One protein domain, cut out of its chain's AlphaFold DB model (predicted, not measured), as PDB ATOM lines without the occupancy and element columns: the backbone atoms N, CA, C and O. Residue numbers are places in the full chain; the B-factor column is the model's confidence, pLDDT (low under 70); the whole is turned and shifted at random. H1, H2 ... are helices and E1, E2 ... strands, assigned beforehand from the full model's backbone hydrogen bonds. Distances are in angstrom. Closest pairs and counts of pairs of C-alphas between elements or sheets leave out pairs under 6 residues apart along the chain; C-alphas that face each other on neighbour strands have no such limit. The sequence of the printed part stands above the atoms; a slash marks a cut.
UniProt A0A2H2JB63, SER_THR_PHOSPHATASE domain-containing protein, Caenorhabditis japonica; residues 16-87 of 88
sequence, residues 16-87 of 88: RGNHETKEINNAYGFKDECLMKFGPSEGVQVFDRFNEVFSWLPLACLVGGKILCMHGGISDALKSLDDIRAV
ATOM      1  N   ARG A  16     143.924 151.160 192.928       97.06
ATOM      2  CA  ARG A  16     143.270 149.955 192.425       97.06
ATOM      3  C   ARG A  16     142.214 150.324 191.385       97.06
ATOM      4  O   ARG A  16     141.357 151.168 191.650       97.06
ATOM      5  N   GLY A  17     142.264 149.692 190.217       96.06
ATOM      6  CA  GLY A  17     141.194 149.745 189.228       96.06
ATOM      7  C   GLY A  17     140.286 148.519 189.288       96.06
ATOM      8  O   GLY A  17     140.438 147.633 190.132       96.06
ATOM      9  N   ASN A  18     139.297 148.477 188.397       94.50
ATOM     10  CA  ASN A  18     138.349 147.364 188.317       94.50
ATOM     11  C   ASN A  18     138.998 146.071 187.781       94.50
ATOM     12  O   ASN A  18     138.548 144.976 188.123       94.50
ATOM     13  N   HIS A  19     140.053 146.187 186.967       94.12
ATOM     14  CA  HIS A  19     140.786 145.042 186.419       94.12
ATOM     15  C   HIS A  19     141.759 144.408 187.421       94.12
ATOM     16  O   HIS A  19     142.117 143.244 187.277       94.12
ATOM     17  N   GLU A  20     142.122 145.110 188.490       95.50
ATOM     18  CA  GLU A  20     143.028 144.652 189.544       95.50
ATOM     19  C   GLU A  20     142.300 143.770 190.586       95.50
ATOM     20  O   GLU A  20     142.385 143.958 191.804       95.50
ATOM     21  N   THR A  21     141.545 142.783 190.096       93.38
ATOM     22  CA  THR A  21     140.826 141.761 190.875       93.38
ATOM     23  C   THR A  21     141.115 140.375 190.301       93.38
ATOM     24  O   THR A  21     141.387 140.231 189.108       93.38
ATOM     25  N   LYS A  22     141.087 139.332 191.139       93.06
ATOM     26  CA  LYS A  22     141.457 137.973 190.707       93.06
ATOM     27  C   LYS A  22     140.484 137.437 189.666       93.06
ATOM     28  O   LYS A  22     140.897 136.762 188.727       93.06
ATOM     29  N   GLU A  23     139.216 137.790 189.809       92.81
ATOM     30  CA  GLU A  23     138.118 137.405 188.934       92.81
ATOM     31  C   GLU A  23     138.326 137.978 187.530       92.81
ATOM     32  O   GLU A  23     138.333 137.227 186.554       92.81
ATOM     33  N   ILE A  24     138.569 139.289 187.429       93.25
ATOM     34  CA  ILE A  24     138.768 139.967 186.144       93.25
ATOM     35  C   ILE A  24     140.101 139.551 185.516       93.25
ATOM     36  O   ILE A  24     140.139 139.183 184.346       93.25
ATOM     37  N   ASN A  25     141.190 139.492 186.282       93.56
ATOM     38  CA  ASN A  25     142.479 139.033 185.761       93.56
ATOM     39  C   ASN A  25     142.427 137.600 185.202       93.56
ATOM     40  O   ASN A  25     143.076 137.299 184.198       93.56
ATOM     41  N   ASN A  26     141.661 136.710 185.839       90.25
ATOM     42  CA  ASN A  26     141.472 135.345 185.358       90.25
ATOM     43  C   ASN A  26     140.565 135.291 184.118       90.25
ATOM     44  O   ASN A  26     140.849 134.534 183.198       90.25
ATOM     45  N   ALA A  27     139.499 136.096 184.073       92.06
ATOM     46  CA  ALA A  27     138.560 136.114 182.951       92.06
ATOM     47  C   ALA A  27     139.138 136.751 181.674       92.06
ATOM     48  O   ALA A  27     138.762 136.355 180.575       92.06
ATOM     49  N   TYR A  28     140.046 137.723 181.810       90.62
ATOM     50  CA  TYR A  28     140.568 138.520 180.690       90.62
ATOM     51  C   TYR A  28     142.026 138.199 180.319       90.62
ATOM     52  O   TYR A  28     142.683 138.991 179.649       90.62
ATOM     53  N   GLY A  29     142.535 137.030 180.720       93.38
ATOM     54  CA  GLY A  29     143.768 136.462 180.162       93.38
ATOM     55  C   GLY A  29     145.081 136.888 180.825       93.38
ATOM     56  O   GLY A  29     146.136 136.419 180.406       93.38
ATOM     57  N   PHE A  30     145.064 137.695 181.894       96.88
ATOM     58  CA  PHE A  30     146.299 138.037 182.619       96.88
ATOM     59  C   PHE A  30     146.954 136.798 183.247       96.88
ATOM     60  O   PHE A  30     148.178 136.665 183.269       96.88
ATOM     61  N   LYS A  31     146.138 135.846 183.717       96.44
ATOM     62  CA  LYS A  31     146.642 134.547 184.180       96.44
ATOM     63  C   LYS A  31     147.354 133.791 183.061       96.44
ATOM     64  O   LYS A  31     148.472 133.324 183.265       96.44
ATOM     65  N   ASP A  32     146.730 133.700 181.892       97.25
ATOM     66  CA  ASP A  32     147.289 132.985 180.742       97.25
ATOM     67  C   ASP A  32     148.584 133.638 180.259       97.25
ATOM     68  O   ASP A  32     149.555 132.945 179.958       97.25
ATOM     69  N   GLU A  33     148.652 134.971 180.283       97.81
ATOM     70  CA  GLU A  33     149.874 135.719 180.001       97.81
ATOM     71  C   GLU A  33     151.006 135.349 180.973       97.81
ATOM     72  O   GLU A  33     152.143 135.128 180.545       97.81
ATOM     73  N   CYS A  34     150.705 135.235 182.271       98.00
ATOM     74  CA  CYS A  34     151.682 134.824 183.278       98.00
ATOM     75  C   CYS A  34     152.177 133.388 183.032       98.00
ATOM     76  O   CYS A  34     153.382 133.139 183.073       98.00
ATOM     77  N   LEU A  35     151.274 132.450 182.724       97.94
ATOM     78  CA  LEU A  35     151.629 131.061 182.404       97.94
ATOM     79  C   LEU A  35     152.481 130.964 181.136       97.94
ATOM     80  O   LEU A  35     153.465 130.229 181.107       97.94
ATOM     81  N   MET A  36     152.133 131.726 180.101       98.31
ATOM     82  CA  MET A  36     152.859 131.742 178.834       98.31
ATOM     83  C   MET A  36     154.279 132.299 178.996       98.31
ATOM     84  O   MET A  36     155.210 131.788 178.380       98.31
ATOM     85  N   LYS A  37     154.459 133.346 179.813       98.25
ATOM     86  CA  LYS A  37     155.755 134.026 179.976       98.25
ATOM     87  C   LYS A  37     156.688 133.350 180.974       98.25
ATOM     88  O   LYS A  37     157.897 133.361 180.763       98.25
ATOM     89  N   PHE A  38     156.144 132.808 182.061       98.00
ATOM     90  CA  PHE A  38     156.937 132.285 183.177       98.00
ATOM     91  C   PHE A  38     156.854 130.762 183.314       98.00
ATOM     92  O   PHE A  38     157.614 130.184 184.079       98.00
ATOM     93  N   GLY A  39     155.988 130.101 182.544       97.75
ATOM     94  CA  GLY A  39     155.776 128.659 182.598       97.75
ATOM     95  C   GLY A  39     154.663 128.245 183.573       97.75
ATOM     96  O   GLY A  39     154.139 129.072 184.324       97.75
ATOM     97  N   PRO A  40     154.270 126.956 183.574       94.56
ATOM     98  CA  PRO A  40     153.080 126.498 184.292       94.56
ATOM     99  C   PRO A  40     153.141 126.631 185.819       94.56
ATOM    100  O   PRO A  40     152.103 126.818 186.442       94.56
ATOM    101  N   SER A  41     154.321 126.513 186.433       95.88
ATOM    102  CA  SER A  41     154.475 126.571 187.894       95.88
ATOM    103  C   SER A  41     154.703 128.009 188.369       95.88
ATOM    104  O   SER A  41     153.952 128.548 189.184       95.88
ATOM    105  N   GLU A  42     155.711 128.670 187.817       98.06
ATOM    106  CA  GLU A  42     156.131 130.018 188.180       98.06
ATOM    107  C   GLU A  42     155.098 131.052 187.729       98.06
ATOM    108  O   GLU A  42     154.849 132.014 188.448       98.06
ATOM    109  N   GLY A  43     154.427 130.834 186.595       98.00
ATOM    110  CA  GLY A  43     153.348 131.700 186.125       98.00
ATOM    111  C   GLY A  43     152.152 131.740 187.076       98.00
ATOM    112  O   GLY A  43     151.603 132.818 187.301       98.00
ATOM    113  N   VAL A  44     151.788 130.610 187.702       97.31
ATOM    114  CA  VAL A  44     150.750 130.589 188.752       97.31
ATOM    115  C   VAL A  44     151.201 131.412 189.954       97.31
ATOM    116  O   VAL A  44     150.446 132.255 190.433       97.31
ATOM    117  N   GLN A  45     152.444 131.225 190.403       98.12
ATOM    118  CA  GLN A  45     152.987 131.975 191.538       98.12
ATOM    119  C   GLN A  45     153.025 133.480 191.252       98.12
ATOM    120  O   GLN A  45     152.592 134.272 192.085       98.12
ATOM    121  N   VAL A  46     153.487 133.887 190.068       97.94
ATOM    122  CA  VAL A  46     153.512 135.293 189.643       97.94
ATOM    123  C   VAL A  46     152.096 135.871 189.621       97.94
ATOM    124  O   VAL A  46     151.869 136.934 190.199       97.94
ATOM    125  N   PHE A  47     151.133 135.163 189.026       97.44
ATOM    126  CA  PHE A  47     149.734 135.586 188.994       97.44
ATOM    127  C   PHE A  47     149.153 135.785 190.401       97.44
ATOM    128  O   PHE A  47     148.523 136.812 190.671       97.44
ATOM    129  N   ASP A  48     149.373 134.837 191.312       97.12
ATOM    130  CA  ASP A  48     148.866 134.945 192.680       97.12
ATOM    131  C   ASP A  48     149.531 136.104 193.439       97.12
ATOM    132  O   ASP A  48     148.837 136.857 194.122       97.12
ATOM    133  N   ARG A  49     150.838 136.334 193.248       97.56
ATOM    134  CA  ARG A  49     151.551 137.478 193.846       97.56
ATOM    135  C   ARG A  49     151.059 138.824 193.332       97.56
ATOM    136  O   ARG A  49     150.918 139.755 194.119       97.56
ATOM    137  N   PHE A  50     150.764 138.951 192.038       97.62
ATOM    138  CA  PHE A  50     150.168 140.182 191.515       97.62
ATOM    139  C   PHE A  50     148.799 140.451 192.136       97.62
ATOM    140  O   PHE A  50     148.543 141.573 192.561       97.62
ATOM    141  N   ASN A  51     147.945 139.430 192.249       97.19
ATOM    142  CA  ASN A  51     146.628 139.592 192.868       97.19
ATOM    143  C   ASN A  51     146.712 139.909 194.368       97.19
ATOM    144  O   ASN A  51     145.920 140.711 194.858       97.19
ATOM    145  N   GLU A  52     147.694 139.347 195.077       97.12
ATOM    146  CA  GLU A  52     148.017 139.748 196.448       97.12
ATOM    147  C   GLU A  52     148.362 141.243 196.491       97.12
ATOM    148  O   GLU A  52     147.708 141.999 197.202       97.12
ATOM    149  N   VAL A  53     149.303 141.714 195.668       96.88
ATOM    150  CA  VAL A  53     149.687 143.137 195.610       96.88
ATOM    151  C   VAL A  53     148.508 144.042 195.234       96.88
ATOM    152  O   VAL A  53     148.337 145.101 195.834       96.88
ATOM    153  N   PHE A  54     147.668 143.636 194.281       97.19
ATOM    154  CA  PHE A  54     146.475 144.383 193.883       97.19
ATOM    155  C   PHE A  54     145.474 144.562 195.029       97.19
ATOM    156  O   PHE A  54     144.822 145.603 195.095       97.19
ATOM    157  N   SER A  55     145.386 143.601 195.953       95.19
ATOM    158  CA  SER A  55     144.536 143.722 197.144       95.19
ATOM    159  C   SER A  55     145.002 144.814 198.112       95.19
ATOM    160  O   SER A  55     144.174 145.393 198.808       95.19
ATOM    161  N   TRP A  56     146.293 145.160 198.092       95.56
ATOM    162  CA  TRP A  56     146.882 146.217 198.919       95.56
ATOM    163  C   TRP A  56     146.834 147.608 198.276       95.56
ATOM    164  O   TRP A  56     147.225 148.591 198.908       95.56
ATOM    165  N   LEU A  57     146.409 147.721 197.013       96.75
ATOM    166  CA  LEU A  57     146.347 149.016 196.342       96.75
ATOM    167  C   LEU A  57     145.201 149.872 196.917       96.75
ATOM    168  O   LEU A  57     144.065 149.398 196.981       96.75
ATOM    169  N   PRO A  58     145.455 151.145 197.276       95.88
ATOM    170  CA  PRO A  58     144.416 152.056 197.743       95.88
ATOM    171  C   PRO A  58     143.295 152.245 196.715       95.88
ATOM    172  O   PRO A  58     143.545 152.325 195.512       95.88
ATOM    173  N   LEU A  59     142.062 152.401 197.194       95.38
ATOM    174  CA  LEU A  59     140.894 152.646 196.338       95.38
ATOM    175  C   LEU A  59     140.821 154.092 195.825       95.38
ATOM    176  O   LEU A  59     140.295 154.347 194.742       95.38
ATOM    177  N   ALA A  60     141.338 155.044 196.605       95.94
ATOM    178  CA  ALA A  60     141.294 156.463 196.285       95.94
ATOM    179  C   ALA A  60     142.483 157.234 196.881       95.94
ATOM    180  O   ALA A  60     143.150 156.774 197.808       95.94
ATOM    181  N   CYS A  61     142.724 158.437 196.361       95.62
ATOM    182  CA  CYS A  61     143.709 159.393 196.864       95.62
ATOM    183  C   CYS A  61     143.108 160.804 196.880       95.62
ATOM    184  O   CYS A  61     142.358 161.168 195.976       95.62
ATOM    185  N   LEU A  62     143.455 161.611 197.886       96.06
ATOM    186  CA  LEU A  62     143.069 163.019 197.963       96.06
ATOM    187  C   LEU A  62     144.272 163.912 197.639       96.06
ATOM    188  O   LEU A  62     145.168 164.099 198.462       96.06
ATOM    189  N   VAL A  63     144.278 164.503 196.448       96.25
ATOM    190  CA  VAL A  63     145.364 165.362 195.973       96.25
ATOM    191  C   VAL A  63     145.152 166.793 196.459       96.25
ATOM    192  O   VAL A  63     144.100 167.404 196.239       96.25
ATOM    193  N   GLY A  64     146.158 167.328 197.157       95.12
ATOM    194  CA  GLY A  64     146.165 168.708 197.653       95.12
ATOM    195  C   GLY A  64     145.010 169.048 198.600       95.12
ATOM    196  O   GLY A  64     144.630 170.213 198.691       95.12
ATOM    197  N   GLY A  65     144.401 168.043 199.243       94.75
ATOM    198  CA  GLY A  65     143.230 168.220 200.109       94.75
ATOM    199  C   GLY A  65     141.943 168.615 199.375       94.75
ATOM    200  O   GLY A  65     140.981 169.005 200.027       94.75
ATOM    201  N   LYS A  66     141.928 168.569 198.035       95.75
ATOM    202  CA  LYS A  66     140.863 169.171 197.216       95.75
ATOM    203  C   LYS A  66     140.305 168.246 196.145       95.75
ATOM    204  O   LYS A  66     139.117 168.312 195.858       95.75
ATOM    205  N   ILE A  67     141.153 167.422 195.534       96.06
ATOM    206  CA  ILE A  67     140.773 166.606 194.378       96.06
ATOM    207  C   ILE A  67     140.764 165.143 194.805       96.06
ATOM    208  O   ILE A  67     141.811 164.597 195.151       96.06
ATOM    209  N   LEU A  68     139.589 164.517 194.793       95.88
ATOM    210  CA  LEU A  68     139.452 163.081 195.015       95.88
ATOM    211  C   LEU A  68     139.725 162.338 193.702       95.88
ATOM    212  O   LEU A  68     139.011 162.530 192.722       95.88
ATOM    213  N   CYS A  69     140.743 161.484 193.700       96.06
ATOM    214  CA  CYS A  69     141.104 160.622 192.579       96.06
ATOM    215  C   CYS A  69     140.763 159.168 192.908       96.06
ATOM    216  O   CYS A  69     141.173 158.659 193.950       96.06
ATOM    217  N   MET A  70     140.065 158.491 192.000       95.88
ATOM    218  CA  MET A  70     139.754 157.061 192.056       95.88
ATOM    219  C   MET A  70     139.535 156.537 190.635       95.88
ATOM    220  O   MET A  70     139.356 157.329 189.714       95.88
ATOM    221  N   HIS A  71     139.568 155.219 190.446       95.69
ATOM    222  CA  HIS A  71     139.405 154.630 189.116       95.69
ATOM    223  C   HIS A  71     137.982 154.800 188.555       95.69
ATOM    224  O   HIS A  71     137.809 155.167 187.398       95.69
ATOM    225  N   GLY A  72     136.974 154.498 189.376       88.56
ATOM    226  CA  GLY A  72     135.567 154.640 189.014       88.56
ATOM    227  C   GLY A  72     135.038 156.035 189.334       88.56
ATOM    228  O   GLY A  72     135.579 157.047 188.896       88.56
ATOM    229  N   GLY A  73     133.973 156.090 190.129       85.25
ATOM    230  CA  GLY A  73     133.331 157.343 190.504       85.25
ATOM    231  C   GLY A  73     132.516 157.232 191.786       85.25
ATOM    232  O   GLY A  73     132.770 156.382 192.639       85.25
ATOM    233  N   ILE A  74     131.543 158.126 191.919       89.12
ATOM    234  CA  ILE A  74     130.754 158.303 193.138       89.12
ATOM    235  C   ILE A  74     129.707 157.187 193.256       89.12
ATOM    236  O   ILE A  74     129.043 156.839 192.282       89.12
ATOM    237  N   SER A  75     129.561 156.650 194.467       89.06
ATOM    238  CA  SER A  75     128.488 155.730 194.858       89.06
ATOM    239  C   SER A  75     127.402 156.492 195.617       89.06
ATOM    240  O   SER A  75     127.715 157.423 196.357       89.06
ATOM    241  N   ASP A  76     126.141 156.065 195.532       92.31
ATOM    242  CA  ASP A  76     125.066 156.643 196.352       92.31
ATOM    243  C   ASP A  76     125.330 156.498 197.857       92.31
ATOM    244  O   ASP A  76     124.853 157.316 198.644       92.31
ATOM    245  N   ALA A  77     126.120 155.504 198.268       91.44
ATOM    246  CA  ALA A  77     126.542 155.319 199.655       91.44
ATOM    247  C   ALA A  77     127.717 156.226 200.065       91.44
ATOM    248  O   ALA A  77     127.971 156.379 201.254       91.44
ATOM    249  N   LEU A  78     128.426 156.836 199.109       93.19
ATOM    250  CA  LEU A  78     129.571 157.703 199.374       93.19
ATOM    251  C   LEU A  78     129.084 159.111 199.741       93.19
ATOM    252  O   LEU A  78     128.779 159.922 198.865       93.19
ATOM    253  N   LYS A  79     128.987 159.406 201.039       94.94
ATOM    254  CA  LYS A  79     128.531 160.704 201.569       94.94
ATOM    255  C   LYS A  79     129.677 161.561 202.094       94.94
ATOM    256  O   LYS A  79     129.555 162.783 202.152       94.94
ATOM    257  N   SER A  80     130.789 160.938 202.459       94.81
ATOM    258  CA  SER A  80     131.970 161.580 203.018       94.81
ATOM    259  C   SER A  80     133.241 160.806 202.664       94.81
ATOM    260  O   SER A  80     133.201 159.652 202.245       94.81
ATOM    261  N   LEU A  81     134.408 161.425 202.868       94.25
ATOM    262  CA  LEU A  81     135.687 160.722 202.713       94.25
ATOM    263  C   LEU A  81     135.882 159.610 203.755       94.25
ATOM    264  O   LEU A  81     136.677 158.701 203.522       94.25
ATOM    265  N   ASP A  82     135.172 159.673 204.883       95.25
ATOM    266  CA  ASP A  82     135.256 158.660 205.935       95.25
ATOM    267  C   ASP A  82     134.624 157.335 205.505       95.25
ATOM    268  O   ASP A  82     135.120 156.282 205.895       95.25
ATOM    269  N   ASP A  83     133.637 157.369 204.605       95.25
ATOM    270  CA  ASP A  83     133.039 156.152 204.050       95.25
ATOM    271  C   ASP A  83     134.068 155.332 203.260       95.25
ATOM    272  O   ASP A  83     134.059 154.109 203.318       95.25
ATOM    273  N   ILE A  84     135.000 155.998 202.563       94.44
ATOM    274  CA  ILE A  84     136.103 155.326 201.852       94.44
ATOM    275  C   ILE A  84     137.113 154.760 202.852       94.44
ATOM    276  O   ILE A  84     137.593 153.645 202.675       94.44
ATOM    277  N   ARG A  85     137.446 155.518 203.905       94.12
ATOM    278  CA  ARG A  85     138.417 155.102 204.935       94.12
ATOM    279  C   ARG A  85     137.935 153.909 205.761       94.12
ATOM    280  O   ARG A  85     138.764 153.217 206.338       94.12
ATOM    281  N   ALA A  86     136.623 153.698 205.830       94.56
ATOM    282  CA  ALA A  86     136.001 152.583 206.530       94.56
ATOM    283  C   ALA A  86     135.945 151.283 205.703       94.56
ATOM    284  O   ALA A  86     135.540 150.248 206.234       94.56
ATOM    285  N   VAL A  87     136.322 151.316 204.419       89.50
ATOM    286  CA  VAL A  87     136.407 150.109 203.586       89.50
ATOM    287  C   VAL A  87     137.667 149.329 203.964       89.50
ATOM    288  O   VAL A  87     138.766 149.879 203.909       89.50
TER     289      VAL A  87
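AT A GLANCE: This is residues 16 to 87 of the 88 residues of the protein "SER_THR_PHOSPHATASE domain-containing protein" of Caenorhabditis japonica (UniProt A0A2H2JB63). The model has two lobes set end to end: a helical one, in which H2 and H3 form a helical hairpin with the short H1 near both, and a smaller one made of the strand hairpin E1 and E2 with the short helix H4 near it. Residues 56 to 59 join the lobes, and residues 74 to 80, in the loop from E2 to H4, stick out. The printed part has 72 residues with four named helices and two named strands, in the order H1, H2, H3, E1, E2, H4; the sheet, E1 - E2, is antiparallel, and the class is mostly helix. The whole is loose, with a radius of gyration of the C-alphas of 15.8 A, and spans 45 by 22 by 18 A.

HOW THE PARTS SIT: E1, residues 60 to 63, and E2, residues 67 to 70, are antiparallel neighbours at 156 degrees and form a hairpin. N 63 and O 67 are 2.8 A apart and N 61 and O 69 are 2.9 A apart, both within hydrogen-bond range. The closest C-alphas of E1 and H4, residues 81 to 85, are those of Ala 60 and Ile 84, 7.7 A apart. H3, residues 42 to 55, is apart from E2 and from H4. H3 touches H2, residues 30 to 38, with its residues 42 to 47 alone; the closest C-alphas are those of Leu 35 and Gly 43, 4.1 A apart. This helical hairpin has a steep tilt of 42 degrees, opposite ways. H1, residues 22 to 27, is close to H3 but not clearly touching, with the C-alphas of Lys 22 and Asn 51 closest at 5.8 A. H1 is also close to H2 but not clearly touching, and about perpendicular to it at 85 degrees; the C-alphas of Asn 25 and Lys 31 are closest, 6.3 A apart. In H1, H2, H3 and H4 every O i to N i+4 pair is within hydrogen-bond range.

IN THESE COORDINATES: E1 is 9.8 A long from first to last C-alpha and E2 9.9 A. H3, the longest helix, measures 20.1 A, from C-alpha 42 at (156.131, 130.018, 188.180) to C-alpha 55 at (144.536, 143.722, 197.144). H2 measures 12.1 A and H1 8.5 A. H4 measures 6.6 A and ends with C-alpha 85 at (138.417, 155.102, 204.935).

THE WHOLE: The two C-alphas farthest apart, those of Pro 40 and Lys 66, are 46.2 A apart. The printed part has no cut. The link from E2 to H4, 10 residues, is short, and the other links between named elements are tight. The mean pLDDT of the printed part is 95.1, and no printed residue is under 70.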